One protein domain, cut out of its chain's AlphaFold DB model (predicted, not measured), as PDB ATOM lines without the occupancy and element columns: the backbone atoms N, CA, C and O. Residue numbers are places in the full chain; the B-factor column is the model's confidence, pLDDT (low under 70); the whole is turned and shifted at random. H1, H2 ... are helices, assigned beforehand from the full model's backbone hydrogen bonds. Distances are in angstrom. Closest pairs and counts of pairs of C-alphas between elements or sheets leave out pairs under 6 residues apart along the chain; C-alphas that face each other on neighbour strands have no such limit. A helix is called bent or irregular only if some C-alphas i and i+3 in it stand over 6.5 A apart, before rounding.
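This is residues 89 to 130 of the 141 residues of the protein "Mutator family transposase" of Acidobacteria bacterium (UniProt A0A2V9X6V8). The domain is a helical hairpin: the longer helix, H2, folds back over H1 after a turn at one end, and the two cross obliquely at 42 degrees, meeting through a short part of each. Residues 106 to 113, of which 111 to 113 belong to H2, stick out at the turn. The printed part has 42 residues with two named helices, H1 then H2 along the chain, and no named strand; the class is all helix. It is only just compact, close to loose, with a radius of gyration of the C-alphas of 11.0 A, and its outline is elongated, spanning 32 by 18 by 12 A.

H2, residues 111 to 129, touches H1, residues 89 to 105, with its residues 118 to 122 alone. H1 touches H2 with its residues 94 to 98 alone. The closest C-alphas of the two helices are those of Val 98 and Ile 118, 6.7 A apart. The helices run opposite ways at a steep tilt of 42 degrees, with their centres 11.1 A apart, and form a helical hairpin. In H2 every O i to N i+4 pair is within hydrogen-bond range; in H1, 10 of 13 are.

H2 has 19 residues and measures 26.7 A from C-alpha 111 at (185.679, 240.685, 220.591) to C-alpha 129 at (195.374, 218.535, 209.201). H1 has 17 residues and measures 25.2 A, beginning with C-alpha 89 at (180.959, 215.055, 213.378). H1 is irregular, but only just: C-alphas 101 and 104 are 6.9 A apart.

The two C-alphas farthest apart are those of Val 109 and Lys 130, at 32.3 A. The link from H1 to H2, 5 residues, is tight. The printed part has no cut. The mean pLDDT of the printed part is 92.3, and no printed residue is under 70.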
ATOM      1  N   ASN A  89     179.990 215.509 212.370       81.56
ATOM      2  CA  ASN A  89     180.959 215.055 213.378       81.56
ATOM      3  C   ASN A  89     182.339 215.725 213.273       81.56
ATOM      4  O   ASN A  89     182.964 215.988 214.294       81.56
ATOM      5  N   MET A  90     182.823 215.987 212.056       80.25
ATOM      6  CA  MET A  90     184.125 216.629 211.853       80.25
ATOM      7  C   MET A  90     184.128 218.081 212.349       80.25
ATOM      8  O   MET A  90     185.062 218.485 213.030       80.25
ATOM      9  N   ILE A  91     183.054 218.824 212.076       85.25
ATOM     10  CA  ILE A  91     182.878 220.221 212.494       85.25
ATOM     11  C   ILE A  91     182.575 220.293 213.996       85.25
ATOM     12  O   ILE A  91     183.175 221.083 214.720       85.25
ATOM     13  N   GLU A  92     181.700 219.414 214.496       86.31
ATOM     14  CA  GLU A  92     181.338 219.365 215.919       86.31
ATOM     15  C   GLU A  92     182.551 219.088 216.814       86.31
ATOM     16  O   GLU A  92     182.649 219.648 217.905       86.31
ATOM     17  N   ARG A  93     183.516 218.276 216.355       86.56
ATOM     18  CA  ARG A  93     184.784 218.064 217.072       86.56
ATOM     19  C   ARG A  93     185.589 219.358 217.213       86.56
ATOM     20  O   ARG A  93     186.110 219.604 218.299       86.56
ATOM     21  N   CYS A  94     185.643 220.199 216.177       91.06
ATOM     22  CA  CYS A  94     186.271 221.520 216.279       91.06
ATOM     23  C   CYS A  94     185.568 222.373 217.339       91.06
ATOM     24  O   CYS A  94     186.218 222.970 218.195       91.06
ATOM     25  N   PHE A  95     184.233 222.390 217.330       91.19
ATOM     26  CA  PHE A  95     183.445 223.175 218.281       91.19
ATOM     27  C   PHE A  95     183.562 222.684 219.724       91.19
ATOM     28  O   PHE A  95     183.479 223.483 220.654       91.19
ATOM     29  N   VAL A  96     183.764 221.383 219.950       93.62
ATOM     30  CA  VAL A  96     184.081 220.859 221.287       93.62
ATOM     31  C   VAL A  96     185.392 221.448 221.800       93.62
ATOM     32  O   VAL A  96     185.432 221.887 222.946       93.62
ATOM     33  N   GLU A  97     186.432 221.522 220.970       93.50
ATOM     34  CA  GLU A  97     187.708 222.114 221.383       93.50
ATOM     35  C   GLU A  97     187.590 223.616 221.648       93.50
ATOM     36  O   GLU A  97     188.108 224.086 222.660       93.50
ATOM     37  N   VAL A  98     186.865 224.354 220.799       94.44
ATOM     38  CA  VAL A  98     186.582 225.778 221.038       94.44
ATOM     39  C   VAL A  98     185.902 225.952 222.393       94.44
ATOM     40  O   VAL A  98     186.434 226.651 223.250       94.44
ATOM     41  N   ARG A  99     184.800 225.232 222.648       94.31
ATOM     42  CA  ARG A  99     184.099 225.277 223.942       94.31
ATOM     43  C   ARG A  99     184.995 224.881 225.111       94.31
ATOM     44  O   ARG A  99     184.911 225.491 226.169       94.31
ATOM     45  N   ARG A 100     185.857 223.873 224.949       94.19
ATOM     46  CA  ARG A 100     186.791 223.438 225.997       94.19
ATOM     47  C   ARG A 100     187.765 224.550 226.379       94.19
ATOM     48  O   ARG A 100     188.035 224.726 227.562       94.19
ATOM     49  N   ARG A 101     188.288 225.279 225.392       92.38
ATOM     50  CA  ARG A 101     189.268 226.356 225.591       92.38
ATOM     51  C   ARG A 101     188.634 227.640 226.109       92.38
ATOM     52  O   ARG A 101     189.277 228.330 226.886       92.38
ATOM     53  N   THR A 102     187.396 227.932 225.720       93.50
ATOM     54  CA  THR A 102     186.695 229.153 226.142       93.50
ATOM     55  C   THR A 102     185.960 229.007 227.473       93.50
ATOM     56  O   THR A 102     185.812 229.990 228.190       93.50
ATOM     57  N   ARG A 103     185.536 227.796 227.861       93.62
ATOM     58  CA  ARG A 103     184.765 227.559 229.098       93.62
ATOM     59  C   ARG A 103     185.412 228.118 230.378       93.62
ATOM     60  O   ARG A 103     184.664 228.687 231.167       93.62
ATOM     61  N   PRO A 104     186.733 228.001 230.617       94.50
ATOM     62  CA  PRO A 104     187.356 228.548 231.826       94.50
ATOM     63  C   PRO A 104     187.409 230.079 231.871       94.50
ATOM     64  O   PRO A 104     187.617 230.639 232.938       94.50
ATOM     65  N   MET A 105     187.256 230.754 230.729       92.69
ATOM     66  CA  MET A 105     187.427 232.207 230.629       92.69
ATOM     67  C   MET A 105     186.195 232.966 231.127       92.69
ATOM     68  O   MET A 105     186.342 234.082 231.605       92.69
ATOM     69  N   VAL A 106     185.009 232.339 231.076       90.81
ATOM     70  CA  VAL A 106     183.696 232.855 231.521       90.81
ATOM     71  C   VAL A 106     183.216 234.105 230.766       90.81
ATOM     72  O   VAL A 106     182.124 234.082 230.206       90.81
ATOM     73  N   CYS A 107     184.021 235.165 230.710       92.06
ATOM     74  CA  CYS A 107     183.764 236.419 230.014       92.06
ATOM     75  C   CYS A 107     185.015 236.868 229.240       92.06
ATOM     76  O   CYS A 107     186.146 236.586 229.635       92.06
ATOM     77  N   PHE A 108     184.809 237.589 228.140       94.06
ATOM     78  CA  PHE A 108     185.879 238.188 227.347       94.06
ATOM     79  C   PHE A 108     185.819 239.706 227.464       94.06
ATOM     80  O   PHE A 108     184.741 240.289 227.454       94.06
ATOM     81  N   VAL A 109     186.989 240.341 227.539       93.75
ATOM     82  CA  VAL A 109     187.114 241.804 227.661       93.75
ATOM     83  C   VAL A 109     186.629 242.556 226.417       93.75
ATOM     84  O   VAL A 109     186.126 243.666 226.533       93.75
ATOM     85  N   ASN A 110     186.788 241.958 225.234       95.31
ATOM     86  CA  ASN A 110     186.349 242.475 223.939       95.31
ATOM     87  C   ASN A 110     186.321 241.343 222.894       95.31
ATOM     88  O   ASN A 110     186.735 240.209 223.175       95.31
ATOM     89  N   VAL A 111     185.824 241.649 221.693       95.69
ATOM     90  CA  VAL A 111     185.679 240.685 220.591       95.69
ATOM     91  C   VAL A 111     187.050 240.226 220.078       95.69
ATOM     92  O   VAL A 111     187.271 239.041 219.844       95.69
ATOM     93  N   GLU A 112     188.029 241.124 220.026       96.88
ATOM     94  CA  GLU A 112     189.384 240.842 219.549       96.88
ATOM     95  C   GLU A 112     190.115 239.822 220.439       96.88
ATOM     96  O   GLU A 112     190.990 239.076 219.989       96.88
ATOM     97  N   SER A 113     189.789 239.777 221.732       94.19
ATOM     98  CA  SER A 113     190.322 238.784 222.666       94.19
ATOM     99  C   SER A 113     189.839 237.374 222.327       94.19
ATOM    100  O   SER A 113     190.657 236.457 222.200       94.19
ATOM    101  N   VAL A 114     188.530 237.195 222.116       94.62
ATOM    102  CA  VAL A 114     187.967 235.887 221.753       94.62
ATOM    103  C   VAL A 114     188.393 235.466 220.346       94.62
ATOM    104  O   VAL A 114     188.742 234.298 220.146       94.62
ATOM    105  N   ASP A 115     188.483 236.406 219.405       95.69
ATOM    106  CA  ASP A 115     188.920 236.134 218.034       95.69
ATOM    107  C   ASP A 115     190.339 235.570 217.985       95.69
ATOM    108  O   ASP A 115     190.577 234.572 217.306       95.69
ATOM    109  N   ARG A 116     191.280 236.120 218.763       95.50
ATOM    110  CA  ARG A 116     192.654 235.591 218.837       95.50
ATOM    111  C   ARG A 116     192.700 234.144 219.321       95.50
ATOM    112  O   ARG A 116     193.490 233.346 218.813       95.50
ATOM    113  N   ILE A 117     191.851 233.784 220.282       93.81
ATOM    114  CA  ILE A 117     191.774 232.418 220.815       93.81
ATOM    115  C   ILE A 117     191.169 231.476 219.776       93.81
ATOM    116  O   ILE A 117     191.738 230.417 219.505       93.81
ATOM    117  N   ILE A 118     190.048 231.868 219.169       94.75
ATOM    118  CA  ILE A 118     189.387 231.101 218.110       94.75
ATOM    119  C   ILE A 118     190.356 230.884 216.942       94.75
ATOM    120  O   ILE A 118     190.571 229.740 216.534       94.75
ATOM    121  N   TYR A 119     191.001 231.952 216.468       95.88
ATOM    122  CA  TYR A 119     192.008 231.900 215.412       95.88
ATOM    123  C   TYR A 119     193.133 230.930 215.765       95.88
ATOM    124  O   TYR A 119     193.438 230.040 214.980       95.88
ATOM    125  N   SER A 120     193.694 231.026 216.973       95.75
ATOM    126  CA  SER A 120     194.785 230.149 217.413       95.75
ATOM    127  C   SER A 120     194.390 228.665 217.407       95.75
ATOM    128  O   SER A 120     195.186 227.807 217.021       95.75
ATOM    129  N   ILE A 121     193.150 228.335 217.790       95.06
ATOM    130  CA  ILE A 121     192.629 226.957 217.762       95.06
ATOM    131  C   ILE A 121     192.501 226.450 216.323       95.06
ATOM    132  O   ILE A 121     192.962 225.349 216.017       95.06
ATOM    133  N   PHE A 122     191.894 227.242 215.438       94.62
ATOM    134  CA  PHE A 122     191.707 226.845 214.042       94.62
ATOM    135  C   PHE A 122     193.021 226.808 213.266       94.62
ATOM    136  O   PHE A 122     193.222 225.898 212.467       94.62
ATOM    137  N   GLN A 123     193.952 227.714 213.558       95.19
ATOM    138  CA  GLN A 123     195.290 227.688 212.986       95.19
ATOM    139  C   GLN A 123     196.024 226.403 213.374       95.19
ATOM    140  O   GLN A 123     196.619 225.754 212.515       95.19
ATOM    141  N   ARG A 124     195.910 225.963 214.635       94.12
ATOM    142  CA  ARG A 124     196.444 224.661 215.055       94.12
ATOM    143  C   ARG A 124     195.816 223.506 214.273       94.12
ATOM    144  O   ARG A 124     196.547 222.654 213.780       94.12
ATOM    145  N   PHE A 125     194.490 223.482 214.115       92.69
ATOM    146  CA  PHE A 125     193.827 222.446 213.314       92.69
ATOM    147  C   PHE A 125     194.289 222.440 211.856       92.69
ATOM    148  O   PHE A 125     194.545 221.369 211.311       92.69
ATOM    149  N   ASN A 126     194.455 223.611 211.242       91.06
ATOM    150  CA  ASN A 126     194.958 223.725 209.874       91.06
ATOM    151  C   ASN A 126     196.372 223.147 209.739       91.06
ATOM    152  O   ASN A 126     196.650 222.436 208.774       91.06
ATOM    153  N   LEU A 127     197.249 223.400 210.715       92.12
ATOM    154  CA  LEU A 127     198.602 222.840 210.735       92.12
ATOM    155  C   LEU A 127     198.584 221.315 210.918       92.12
ATOM    156  O   LEU A 127     199.221 220.599 210.148       92.12
ATOM    157  N   GLU A 128     197.814 220.803 211.883       90.19
ATOM    158  CA  GLU A 128     197.702 219.362 212.157       90.19
ATOM    159  C   GLU A 128     197.065 218.576 211.001       90.19
ATOM    160  O   GLU A 128     197.354 217.393 210.806       90.19
ATOM    161  N   TRP A 129     196.143 219.194 210.260       89.19
ATOM    162  CA  TRP A 129     195.374 218.535 209.201       89.19
ATOM    163  C   TRP A 129     195.870 218.854 207.800       89.19
ATOM    164  O   TRP A 129     195.274 218.372 206.838       89.19
ATOM    165  N   LYS A 130     196.985 219.581 207.673       84.88
ATOM    166  CA  LYS A 130     197.602 219.926 206.388       84.88
ATOM    167  C   LYS A 130     197.792 218.708 205.475       84.88
ATOM    168  O   LYS A 130     197.631 218.818 204.267       84.88
TER     169      LYS A 130